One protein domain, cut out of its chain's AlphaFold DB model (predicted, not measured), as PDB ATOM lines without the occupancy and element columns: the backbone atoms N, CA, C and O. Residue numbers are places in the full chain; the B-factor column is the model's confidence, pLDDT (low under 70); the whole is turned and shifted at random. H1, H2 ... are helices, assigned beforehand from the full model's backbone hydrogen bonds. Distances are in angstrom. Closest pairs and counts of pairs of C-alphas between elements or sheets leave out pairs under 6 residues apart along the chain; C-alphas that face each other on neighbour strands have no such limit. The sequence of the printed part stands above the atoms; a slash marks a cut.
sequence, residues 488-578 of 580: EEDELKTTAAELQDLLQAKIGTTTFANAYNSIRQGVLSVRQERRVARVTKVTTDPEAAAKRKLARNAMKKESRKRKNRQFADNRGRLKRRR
ATOM      1  N   GLU A 488      86.656 218.498  20.888       51.25
ATOM      2  CA  GLU A 488      86.128 219.839  20.581       51.25
ATOM      3  C   GLU A 488      87.266 220.868  20.439       51.25
ATOM      4  O   GLU A 488      87.210 221.769  19.599       51.25
ATOM      5  N   GLU A 489      88.359 220.687  21.192       55.91
ATOM      6  CA  GLU A 489      89.544 221.554  21.133       55.91
ATOM      7  C   GLU A 489      90.290 221.440  19.787       55.91
ATOM      8  O   GLU A 489      90.808 222.431  19.263       55.91
ATOM      9  N   ASP A 490      90.343 220.242  19.200       63.16
ATOM     10  CA  ASP A 490      91.000 220.006  17.910       63.16
ATOM     11  C   ASP A 490      90.151 220.498  16.719       63.16
ATOM     12  O   ASP A 490      90.700 221.044  15.753       63.16
ATOM     13  N   GLU A 491      88.819 220.417  16.802       67.19
ATOM     14  CA  GLU A 491      87.908 221.039  15.829       67.19
ATOM     15  C   GLU A 491      87.993 222.576  15.875       67.19
ATOM     16  O   GLU A 491      88.101 223.235  14.834       67.19
ATOM     17  N   LEU A 492      88.056 223.161  17.075       61.78
ATOM     18  CA  LEU A 492      88.273 224.598  17.272       61.78
ATOM     19  C   LEU A 492      89.623 225.070  16.715       61.78
ATOM     20  O   LEU A 492      89.699 226.115  16.070       61.78
ATOM     21  N   LYS A 493      90.702 224.302  16.907       70.88
ATOM     22  CA  LYS A 493      92.020 224.627  16.326       70.88
ATOM     23  C   LYS A 493      92.005 224.571  14.805       70.88
ATOM     24  O   LYS A 493      92.607 225.430  14.161       70.88
ATOM     25  N   THR A 494      91.328 223.574  14.243       77.81
ATOM     26  CA  THR A 494      91.238 223.391  12.791       77.81
ATOM     27  C   THR A 494      90.450 224.536  12.157       77.81
ATOM     28  O   THR A 494      90.951 225.202  11.253       77.81
ATOM     29  N   THR A 495      89.281 224.865  12.708       68.25
ATOM     30  CA  THR A 495      88.461 225.996  12.240       68.25
ATOM     31  C   THR A 495      89.157 227.348  12.428       68.25
ATOM     32  O   THR A 495      89.089 228.209  11.550       68.25
ATOM     33  N   ALA A 496      89.891 227.545  13.529       70.38
ATOM     34  CA  ALA A 496      90.691 228.749  13.747       70.38
ATOM     35  C   ALA A 496      91.836 228.889  12.729       70.38
ATOM     36  O   ALA A 496      92.105 230.001  12.271       70.38
ATOM     37  N   ALA A 497      92.488 227.784  12.350       78.12
ATOM     38  CA  ALA A 497      93.518 227.776  11.314       78.12
ATOM     39  C   ALA A 497      92.932 228.098   9.928       78.12
ATOM     40  O   ALA A 497      93.468 228.941   9.213       78.12
ATOM     41  N   GLU A 498      91.781 227.520   9.583       81.88
ATOM     42  CA  GLU A 498      91.077 227.827   8.330       81.88
ATOM     43  C   GLU A 498      90.646 229.300   8.254       81.88
ATOM     44  O   GLU A 498      90.826 229.963   7.228       81.88
ATOM     45  N   LEU A 499      90.125 229.853   9.356       79.19
ATOM     46  CA  LEU A 499      89.787 231.274   9.455       79.19
ATOM     47  C   LEU A 499      91.025 232.165   9.352       79.19
ATOM     48  O   LEU A 499      90.967 233.225   8.723       79.19
ATOM     49  N   GLN A 500      92.140 231.749   9.953       77.12
ATOM     50  CA  GLN A 500      93.409 232.456   9.870       77.12
ATOM     51  C   GLN A 500      93.892 232.551   8.418       77.12
ATOM     52  O   GLN A 500      94.228 233.646   7.956       77.12
ATOM     53  N   ASP A 501      93.875 231.435   7.695       82.19
ATOM     54  CA  ASP A 501      94.293 231.370   6.297       82.19
ATOM     55  C   ASP A 501      93.369 232.201   5.397       82.19
ATOM     56  O   ASP A 501      93.832 232.958   4.534       82.19
ATOM     57  N   LEU A 502      92.057 232.147   5.643       83.12
ATOM     58  CA  LEU A 502      91.067 232.941   4.916       83.12
ATOM     59  C   LEU A 502      91.259 234.444   5.159       83.12
ATOM     60  O   LEU A 502      91.238 235.233   4.208       83.12
ATOM     61  N   LEU A 503      91.484 234.853   6.411       78.44
ATOM     62  CA  LEU A 503      91.790 236.240   6.758       78.44
ATOM     63  C   LEU A 503      93.074 236.687   6.061       78.44
ATOM     64  O   LEU A 503      93.056 237.691   5.347       78.44
ATOM     65  N   GLN A 504      94.160 235.923   6.183       82.75
ATOM     66  CA  GLN A 504      95.439 236.226   5.540       82.75
ATOM     67  C   GLN A 504      95.299 236.391   4.018       82.75
ATOM     68  O   GLN A 504      95.889 237.314   3.446       82.75
ATOM     69  N   ALA A 505      94.479 235.562   3.367       85.19
ATOM     70  CA  ALA A 505      94.196 235.664   1.937       85.19
ATOM     71  C   ALA A 505      93.411 236.936   1.560       85.19
ATOM     72  O   ALA A 505      93.638 237.501   0.490       85.19
ATOM     73  N   LYS A 506      92.494 237.409   2.415       83.81
ATOM     74  CA  LYS A 506      91.634 238.574   2.132       83.81
ATOM     75  C   LYS A 506      92.275 239.922   2.464       83.81
ATOM     76  O   LYS A 506      92.073 240.869   1.708       83.81
ATOM     77  N   ILE A 507      93.017 240.030   3.570       83.50
ATOM     78  CA  ILE A 507      93.624 241.300   4.026       83.50
ATOM     79  C   ILE A 507      95.091 241.478   3.604       83.50
ATOM     80  O   ILE A 507      95.674 242.545   3.817       83.50
ATOM     81  N   GLY A 508      95.677 240.450   2.985       82.12
ATOM     82  CA  GLY A 508      97.067 240.434   2.551       82.12
ATOM     83  C   GLY A 508      98.036 240.040   3.668       82.12
ATOM     84  O   GLY A 508      97.825 240.304   4.855       82.12
ATOM     85  N   THR A 509      99.142 239.409   3.273       82.94
ATOM     86  CA  THR A 509     100.113 238.784   4.185       82.94
ATOM     87  C   THR A 509     100.789 239.773   5.133       82.94
ATOM     88  O   THR A 509     101.041 239.443   6.288       82.94
ATOM     89  N   THR A 510     101.058 240.996   4.680       82.25
ATOM     90  CA  THR A 510     101.769 242.025   5.451       82.25
ATOM     91  C   THR A 510     100.910 242.611   6.570       82.25
ATOM     92  O   THR A 510     101.350 242.668   7.718       82.25
ATOM     93  N   THR A 511      99.669 242.994   6.267       83.31
ATOM     94  CA  THR A 511      98.707 243.510   7.256       83.31
ATOM     95  C   THR A 511      98.387 242.448   8.303       83.31
ATOM     96  O   THR A 511      98.405 242.736   9.501       83.31
ATOM     97  N   PHE A 512      98.174 241.204   7.856       87.19
ATOM     98  CA  PHE A 512      97.940 240.067   8.739       87.19
ATOM     99  C   PHE A 512      99.131 239.822   9.674       87.19
ATOM    100  O   PHE A 512      98.954 239.768  10.890       87.19
ATOM    101  N   ALA A 513     100.354 239.741   9.138       83.81
ATOM    102  CA  ALA A 513     101.552 239.482   9.937       83.81
ATOM    103  C   ALA A 513     101.801 240.570  10.992       83.81
ATOM    104  O   ALA A 513     102.179 240.256  12.120       83.81
ATOM    105  N   ASN A 514     101.554 241.840  10.660       85.25
ATOM    106  CA  ASN A 514     101.697 242.948  11.606       85.25
ATOM    107  C   ASN A 514     100.702 242.837  12.771       85.25
ATOM    108  O   ASN A 514     101.105 242.923  13.933       85.25
ATOM    109  N   ALA A 515      99.423 242.588  12.475       83.50
ATOM    110  CA  ALA A 515      98.395 242.404  13.497       83.50
ATOM    111  C   ALA A 515      98.653 241.148  14.349       83.50
ATOM    112  O   ALA A 515      98.618 241.213  15.578       83.50
ATOM    113  N   TYR A 516      99.002 240.029  13.708       82.69
ATOM    114  CA  TYR A 516      99.326 238.769  14.377       82.69
ATOM    115  C   TYR A 516     100.515 238.920  15.328       82.69
ATOM    116  O   TYR A 516     100.463 238.477  16.476       82.69
ATOM    117  N   ASN A 517     101.575 239.604  14.889       84.25
ATOM    118  CA  ASN A 517     102.732 239.879  15.735       84.25
ATOM    119  C   ASN A 517     102.371 240.797  16.907       84.25
ATOM    120  O   ASN A 517     102.820 240.533  18.020       84.25
ATOM    121  N   SER A 518     101.533 241.818  16.703       83.06
ATOM    122  CA  SER A 518     101.063 242.694  17.785       83.06
ATOM    123  C   SER A 518     100.283 241.918  18.851       83.06
ATOM    124  O   SER A 518     100.572 242.039  20.041       83.06
ATOM    125  N   ILE A 519      99.337 241.070  18.433       83.06
ATOM    126  CA  ILE A 519      98.554 240.220  19.344       83.06
ATOM    127  C   ILE A 519      99.476 239.232  20.062       83.06
ATOM    128  O   ILE A 519      99.413 239.100  21.283       83.06
ATOM    129  N   ARG A 520     100.389 238.577  19.335       79.56
ATOM    130  CA  ARG A 520     101.358 237.640  19.914       79.56
ATOM    131  C   ARG A 520     102.241 238.312  20.964       79.56
ATOM    132  O   ARG A 520     102.475 237.713  22.010       79.56
ATOM    133  N   GLN A 521     102.714 239.532  20.711       80.06
ATOM    134  CA  GLN A 521     103.498 240.296  21.684       80.06
ATOM    135  C   GLN A 521     102.664 240.682  22.911       80.06
ATOM    136  O   GLN A 521     103.147 240.511  24.025       80.06
ATOM    137  N   GLY A 522     101.402 241.093  22.734       79.25
ATOM    138  CA  GLY A 522     100.484 241.358  23.850       79.25
ATOM    139  C   GLY A 522     100.185 240.112  24.696       79.25
ATOM    140  O   GLY A 522     100.220 240.148  25.922       79.25
ATOM    141  N   VAL A 523      99.977 238.953  24.067       76.81
ATOM    142  CA  VAL A 523      99.801 237.684  24.794       76.81
ATOM    143  C   VAL A 523     101.079 237.299  25.541       76.81
ATOM    144  O   VAL A 523     101.016 236.819  26.676       76.81
ATOM    145  N   LEU A 524     102.251 237.501  24.933       77.44
ATOM    146  CA  LEU A 524     103.536 237.256  25.588       77.44
ATOM    147  C   LEU A 524     103.762 238.202  26.773       77.44
ATOM    148  O   LEU A 524     104.210 237.722  27.815       77.44
ATOM    149  N   SER A 525     103.406 239.487  26.659       78.12
ATOM    150  CA  SER A 525     103.533 240.454  27.754       78.12
ATOM    151  C   SER A 525     102.621 240.084  28.921       78.12
ATOM    152  O   SER A 525     103.116 239.926  30.032       78.12
ATOM    153  N   VAL A 526     101.343 239.782  28.672       76.75
ATOM    154  CA  VAL A 526     100.402 239.327  29.711       76.75
ATOM    155  C   VAL A 526     100.875 238.015  30.347       76.75
ATOM    156  O   VAL A 526     100.821 237.839  31.565       76.75
ATOM    157  N   ARG A 527     101.406 237.068  29.560       74.62
ATOM    158  CA  ARG A 527     101.992 235.827  30.103       74.62
ATOM    159  C   ARG A 527     103.208 236.105  30.978       74.62
ATOM    160  O   ARG A 527     103.388 235.419  31.991       74.62
ATOM    161  N   GLN A 528     104.040 237.066  30.593       74.38
ATOM    162  CA  GLN A 528     105.214 237.478  31.348       74.38
ATOM    163  C   GLN A 528     104.813 238.197  32.636       74.38
ATOM    164  O   GLN A 528     105.306 237.812  33.689       74.38
ATOM    165  N   GLU A 529     103.853 239.116  32.593       78.62
ATOM    166  CA  GLU A 529     103.258 239.767  33.764       78.62
ATOM    167  C   GLU A 529     102.658 238.739  34.721       78.62
ATOM    168  O   GLU A 529     103.027 238.704  35.890       78.62
ATOM    169  N   ARG A 530     101.847 237.793  34.228       77.12
ATOM    170  CA  ARG A 530     101.323 236.679  35.037       77.12
ATOM    171  C   ARG A 530     102.444 235.804  35.600       77.12
ATOM    172  O   ARG A 530     102.323 235.264  36.698       77.12
ATOM    173  N   ARG A 531     103.539 235.575  34.864       76.81
ATOM    174  CA  ARG A 531     104.701 234.806  35.356       76.81
ATOM    175  C   ARG A 531     105.430 235.566  36.459       76.81
ATOM    176  O   ARG A 531     105.724 234.954  37.481       76.81
ATOM    177  N   VAL A 532     105.674 236.859  36.273       78.00
ATOM    178  CA  VAL A 532     106.292 237.739  37.265       78.00
ATOM    179  C   VAL A 532     105.401 237.816  38.498       78.00
ATOM    180  O   VAL A 532     105.859 237.448  39.568       78.00
ATOM    181  N   ALA A 533     104.110 238.118  38.350       77.31
ATOM    182  CA  ALA A 533     103.139 238.133  39.439       77.31
ATOM    183  C   ALA A 533     103.093 236.801  40.202       77.31
ATOM    184  O   ALA A 533     103.043 236.801  41.427       77.31
ATOM    185  N   ARG A 534     103.183 235.651  39.516       70.44
ATOM    186  CA  ARG A 534     103.270 234.330  40.169       70.44
ATOM    187  C   ARG A 534     104.563 234.143  40.962       70.44
ATOM    188  O   ARG A 534     104.506 233.605  42.061       70.44
ATOM    189  N   VAL A 535     105.709 234.559  40.425       73.44
ATOM    190  CA  VAL A 535     107.009 234.470  41.119       73.44
ATOM    191  C   VAL A 535     107.052 235.428  42.313       73.44
ATOM    192  O   VAL A 535     107.476 235.043  43.400       73.44
ATOM    193  N   THR A 536     106.525 236.639  42.150       73.69
ATOM    194  CA  THR A 536     106.366 237.610  43.232       73.69
ATOM    195  C   THR A 536     105.418 237.069  44.302       73.69
ATOM    196  O   THR A 536     105.774 237.104  45.473       73.69
ATOM    197  N   LYS A 537     104.290 236.445  43.922       67.44
ATOM    198  CA  LYS A 537     103.317 235.848  44.857       67.44
ATOM    199  C   LYS A 537     103.902 234.714  45.699       67.44
ATOM    200  O   LYS A 537     103.551 234.596  46.860       67.44
ATOM    201  N   VAL A 538     104.843 233.931  45.162       69.81
ATOM    202  CA  VAL A 538     105.603 232.927  45.944       69.81
ATOM    203  C   VAL A 538     106.429 233.576  47.059       69.81
ATOM    204  O   VAL A 538     106.656 232.955  48.091       69.81
ATOM    205  N   THR A 539     106.867 234.817  46.851       70.69
ATOM    206  CA  THR A 539     107.706 235.563  47.796       70.69
ATOM    207  C   THR A 539     106.864 236.396  48.772       70.69
ATOM    208  O   THR A 539     107.244 236.537  49.927       70.69
ATOM    209  N   THR A 540     105.717 236.926  48.331       75.19
ATOM    210  CA  THR A 540     104.829 237.773  49.147       75.19
ATOM    211  C   THR A 540     103.769 236.992  49.928       75.19
ATOM    212  O   THR A 540     103.303 237.489  50.945       75.19
ATOM    213  N   ASP A 541     103.373 235.798  49.470       74.81
ATOM    214  CA  ASP A 541     102.378 234.930  50.120       74.81
ATOM    215  C   ASP A 541     102.682 233.433  49.848       74.81
ATOM    216  O   ASP A 541     102.167 232.823  48.895       74.81
ATOM    217  N   PRO A 542     103.565 232.819  50.660       74.25
ATOM    218  CA  PRO A 542     104.026 231.450  50.441       74.25
ATOM    219  C   PRO A 542     102.940 230.391  50.703       74.25
ATOM    220  O   PRO A 542     102.970 229.325  50.077       74.25
ATOM    221  N   GLU A 543     101.957 230.668  51.567       74.31
ATOM    222  CA  GLU A 543     100.881 229.724  51.900       74.31
ATOM    223  C   GLU A 543      99.877 229.578  50.749       74.31
ATOM    224  O   GLU A 543      99.564 228.452  50.335       74.31
ATOM    225  N   ALA A 544      99.434 230.688  50.143       70.38
ATOM    226  CA  ALA A 544      98.548 230.636  48.977       70.38
ATOM    227  C   ALA A 544      99.230 229.982  47.760       70.38
ATOM    228  O   ALA A 544      98.606 229.216  47.014       70.38
ATOM    229  N   ALA A 545     100.532 230.230  47.571       70.06
ATOM    230  CA  ALA A 545     101.319 229.591  46.519       70.06
ATOM    231  C   ALA A 545     101.449 228.067  46.726       70.06
ATOM    232  O   ALA A 545     101.328 227.298  45.763       70.06
ATOM    233  N   ALA A 546     101.639 227.610  47.971       74.81
ATOM    234  CA  ALA A 546     101.695 226.190  48.315       74.81
ATOM    235  C   ALA A 546     100.344 225.485  48.105       74.81
ATOM    236  O   ALA A 546     100.301 224.419  47.479       74.81
ATOM    237  N   LYS A 547      99.231 226.105  48.529       76.88
ATOM    238  CA  LYS A 547      97.868 225.578  48.330       76.88
ATOM    239  C   LYS A 547      97.535 225.408  46.844       76.88
ATOM    240  O   LYS A 547      97.055 224.353  46.429       76.88
ATOM    241  N   ARG A 548      97.898 226.387  46.007       72.88
ATOM    242  CA  ARG A 548      97.724 226.303  44.545       72.88
ATOM    243  C   ARG A 548      98.603 225.220  43.907       72.88
ATOM    244  O   ARG A 548      98.163 224.530  42.987       72.88
ATOM    245  N   LYS A 549      99.838 225.031  44.392       77.12
ATOM    246  CA  LYS A 549     100.730 223.955  43.921       77.12
ATOM    247  C   LYS A 549     100.162 222.571  44.246       77.12
ATOM    248  O   LYS A 549     100.229 221.683  43.398       77.12
ATOM    249  N   LEU A 550      99.577 222.398  45.432       75.50
ATOM    250  CA  LEU A 550      98.890 221.167  45.830       75.50
ATOM    251  C   LEU A 550      97.660 220.894  44.954       75.50
ATOM    252  O   LEU A 550      97.558 219.796  44.410       75.50
ATOM    253  N   ALA A 551      96.805 221.897  44.724       74.06
ATOM    254  CA  ALA A 551      95.644 221.776  43.838       74.06
ATOM    255  C   ALA A 551      96.047 221.375  42.405       74.06
ATOM    256  O   ALA A 551      95.505 220.434  41.833       74.06
ATOM    257  N   ARG A 552      97.093 222.002  41.847       74.44
ATOM    258  CA  ARG A 552      97.596 221.662  40.506       74.44
ATOM    259  C   ARG A 552      98.188 220.253  40.429       74.44
ATOM    260  O   ARG A 552      98.058 219.584  39.407       74.44
ATOM    261  N   ASN A 553      98.865 219.801  41.483       77.50
ATOM    262  CA  ASN A 553      99.388 218.437  41.545       77.50
ATOM    263  C   ASN A 553      98.256 217.403  41.650       77.50
ATOM    264  O   ASN A 553      98.369 216.341  41.038       77.50
ATOM    265  N   ALA A 554      97.176 217.721  42.372       75.56
ATOM    266  CA  ALA A 554      95.973 216.896  42.435       75.56
ATOM    267  C   ALA A 554      95.307 216.785  41.055       75.56
ATOM    268  O   ALA A 554      95.178 215.670  40.551       75.56
ATOM    269  N   MET A 555      95.055 217.912  40.378       70.81
ATOM    270  CA  MET A 555      94.496 217.920  39.017       70.81
ATOM    271  C   MET A 555      95.375 217.161  38.014       70.81
ATOM    272  O   MET A 555      94.891 216.346  37.238       70.81
ATOM    273  N   LYS A 556      96.707 217.324  38.058       76.19
ATOM    274  CA  LYS A 556      97.617 216.549  37.185       76.19
ATOM    275  C   LYS A 556      97.575 215.049  37.463       76.19
ATOM    276  O   LYS A 556      97.760 214.251  36.542       76.19
ATOM    277  N   LYS A 557      97.393 214.650  38.722       76.44
ATOM    278  CA  LYS A 557      97.239 213.241  39.098       76.44
ATOM    279  C   LYS A 557      95.914 212.688  38.571       76.44
ATOM    280  O   LYS A 557      95.891 211.561  38.084       76.44
ATOM    281  N   GLU A 558      94.855 213.486  38.625       72.31
ATOM    282  CA  GLU A 558      93.519 213.145  38.139       72.31
ATOM    283  C   GLU A 558      93.455 213.062  36.607       72.31
ATOM    284  O   GLU A 558      93.064 212.024  36.076       72.31
ATOM    285  N   SER A 559      94.009 214.044  35.892       69.19
ATOM    286  CA  SER A 559      94.158 214.025  34.428       69.19
ATOM    287  C   SER A 559      94.982 212.824  33.944       69.19
ATOM    288  O   SER A 559      94.573 212.103  33.035       69.19
ATOM    289  N   ARG A 560      96.104 212.491  34.608       74.69
ATOM    290  CA  ARG A 560      96.870 211.263  34.295       74.69
ATOM    291  C   ARG A 560      96.055 209.991  34.527       74.69
ATOM    292  O   ARG A 560      96.207 209.029  33.779       74.69
ATOM    293  N   LYS A 561      95.197 209.972  35.550       76.12
ATOM    294  CA  LYS A 561      94.290 208.851  35.825       76.12
ATOM    295  C   LYS A 561      93.204 208.740  34.746       76.12
ATOM    296  O   LYS A 561      92.932 207.621  34.319       76.12
ATOM    297  N   ARG A 562      92.649 209.864  34.267       70.81
ATOM    298  CA  ARG A 562      91.688 209.934  33.145       70.81
ATOM    299  C   ARG A 562      92.325 209.447  31.841       70.81
ATOM    300  O   ARG A 562      91.804 208.513  31.240       70.81
ATOM    301  N   LYS A 563      93.521 209.942  31.490       69.94
ATOM    302  CA  LYS A 563      94.282 209.480  30.311       69.94
ATOM    303  C   LYS A 563      94.610 207.992  30.387       69.94
ATOM    304  O   LYS A 563      94.357 207.261  29.439       69.94
ATOM    305  N   ASN A 564      95.093 207.500  31.531       72.12
ATOM    306  CA  ASN A 564      95.365 206.068  31.696       72.12
ATOM    307  C   ASN A 564      94.102 205.200  31.559       72.12
ATOM    308  O   ASN A 564      94.203 204.096  31.028       72.12
ATOM    309  N   ARG A 565      92.928 205.680  31.999       70.31
ATOM    310  CA  ARG A 565      91.642 204.998  31.767       70.31
ATOM    311  C   ARG A 565      91.266 204.989  30.283       70.31
ATOM    312  O   ARG A 565      91.034 203.915  29.749       70.31
ATOM    313  N   GLN A 566      91.331 206.131  29.598       67.44
ATOM    314  CA  GLN A 566      91.073 206.227  28.152       67.44
ATOM    315  C   GLN A 566      92.009 205.333  27.320       67.44
ATOM    316  O   GLN A 566      91.565 204.638  26.409       67.44
ATOM    317  N   PHE A 567      93.305 205.292  27.651       69.00
ATOM    318  CA  PHE A 567      94.261 204.402  26.986       69.00
ATOM    319  C   PHE A 567      93.979 202.921  27.268       69.00
ATOM    320  O   PHE A 567      94.172 202.090  26.378       69.00
ATOM    321  N   ALA A 568      93.527 202.574  28.478       69.19
ATOM    322  CA  ALA A 568      93.120 201.212  28.817       69.19
ATOM    323  C   ALA A 568      91.849 200.793  28.056       69.19
ATOM    324  O   ALA A 568      91.829 199.703  27.483       69.19
ATOM    325  N   ASP A 569      90.854 201.675  27.964       65.00
ATOM    326  CA  ASP A 569      89.607 201.436  27.227       65.00
ATOM    327  C   ASP A 569      89.844 201.326  25.715       65.00
ATOM    328  O   ASP A 569      89.333 200.403  25.075       65.00
ATOM    329  N   ASN A 570      90.703 202.174  25.137       59.34
ATOM    330  CA  ASN A 570      91.082 202.068  23.724       59.34
ATOM    331  C   ASN A 570      91.878 200.788  23.425       59.34
ATOM    332  O   ASN A 570      91.664 200.162  22.384       59.34
ATOM    333  N   ARG A 571      92.744 200.329  24.340       58.84
ATOM    334  CA  ARG A 571      93.400 199.012  24.214       58.84
ATOM    335  C   ARG A 571      92.413 197.854  24.354       58.84
ATOM    336  O   ARG A 571      92.552 196.871  23.629       58.84
ATOM    337  N   GLY A 572      91.427 197.964  25.245       58.34
ATOM    338  CA  GLY A 572      90.355 196.980  25.412       58.34
ATOM    339  C   GLY A 572      89.473 196.857  24.166       58.34
ATOM    340  O   GLY A 572      89.202 195.744  23.715       58.34
ATOM    341  N   ARG A 573      89.111 197.989  23.546       54.78
ATOM    342  CA  ARG A 573      88.392 198.044  22.261       54.78
ATOM    343  C   ARG A 573      89.199 197.445  21.107       54.78
ATOM    344  O   ARG A 573      88.648 196.666  20.337       54.78
ATOM    345  N   LEU A 574      90.499 197.737  21.008       51.19
ATOM    346  CA  LEU A 574      91.366 197.142  19.978       51.19
ATOM    347  C   LEU A 574      91.553 195.627  20.143       51.19
ATOM    348  O   LEU A 574      91.771 194.936  19.149       51.19
ATOM    349  N   LYS A 575      91.493 195.112  21.376       52.28
ATOM    350  CA  LYS A 575      91.615 193.676  21.646       52.28
ATOM    351  C   LYS A 575      90.323 192.923  21.310       52.28
ATOM    352  O   LYS A 575      90.404 191.903  20.640       52.28
ATOM    353  N   ARG A 576      89.152 193.481  21.653       51.62
ATOM    354  CA  ARG A 576      87.840 192.941  21.238       51.62
ATOM    355  C   ARG A 576      87.674 192.898  19.718       51.62
ATOM    356  O   ARG A 576      87.232 191.895  19.188       51.62
ATOM    357  N   ARG A 577      88.145 193.924  19.004       50.09
ATOM    358  CA  ARG A 577      88.087 193.998  17.530       50.09
ATOM    359  C   ARG A 577      89.051 193.042  16.796       50.09
ATOM    360  O   ARG A 577      89.104 193.058  15.574       50.09
ATOM    361  N   ARG A 578      89.883 192.289  17.526       51.47
ATOM    362  CA  ARG A 578      90.739 191.211  16.993       51.47
ATOM    363  C   ARG A 578      90.197 189.812  17.308       51.47
ATOM    364  O   ARG A 578      90.766 188.845  16.811       51.47
TER     365      ARG A 578
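This is residues 488 to 578 of the 580 residues of an uncharacterized protein of Paxillus involutus ATCC 200175 (UniProt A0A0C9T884). Three straight helices are joined end to end in a flat, open frame, like a triangle with one corner left open: H2 and H3 make a wide V, and the shorter H1 folds back from the other end of H2 toward H3 without reaching it. The middle of the frame is empty, and the helices come near each other only at the two corners, H1 to H2 and H2 to H3. The printed part has 91 residues, with three named helices in the order H1, H2, H3 and no named strand, and its class is all helix. The whole is extended, with a radius of gyration of the C-alphas of 21.2 A, and it spans 53 by 51 by 13 A along its three main axes.

H1 holds residues 488 to 507 and is 28.1 A long from first to last C-alpha, beginning at C-alpha 488 at (86.128, 219.839, 20.581). After Gly 508, H2 holds residues 509 to 540 and is 45.2 A long, ending at C-alpha 540 at (104.829, 237.773, 49.147). After Asp 541, H3 holds residues 542 to 576 and is 51.0 A long, ending at C-alpha 576 at (87.840, 192.941, 21.238). H3 is the longest helix, with 35 residues, and residues 577 and 578 follow it.

H1 and H2 are close but not clearly touching, with 2 pairs of C-alphas within 8 A. Their closest C-alphas, those of Gln 504 and Phe 512, are 5.6 A apart. The two helices run opposite ways at a steep tilt of 44 degrees, and their centres are 21.6 A apart. H2 and H3 are also close but not clearly touching, with 2 pairs of C-alphas within 8 A. Their closest C-alphas, those of Val 538 and Ala 545, are 5.5 A apart. They run opposite ways at a steep tilt of 58 degrees, with centres 28.4 A apart. H1 and H3 are apart. In H1 and H3 every O i to N i+4 pair is within hydrogen-bond range; in H2 27 of 28 are.

The C-alphas of Thr 540 and Arg 578 are the two farthest apart, at 58.3 A, while those of Glu 488 and Arg 578, the first and last printed, are 29.2 A apart. Residues 488 to 499 of H1 and residues 517 to 533 of H2 stand free, and so do residues 547 to 578, of which 547 to 576 belong to H3. The printed part has no cut, and the links H1 to H2 and H2 to H3 are both tight. The mean pLDDT of the printed part is 73.3; 23 residues are under 70, among them residues 488 to 492 and residues 566 to 578.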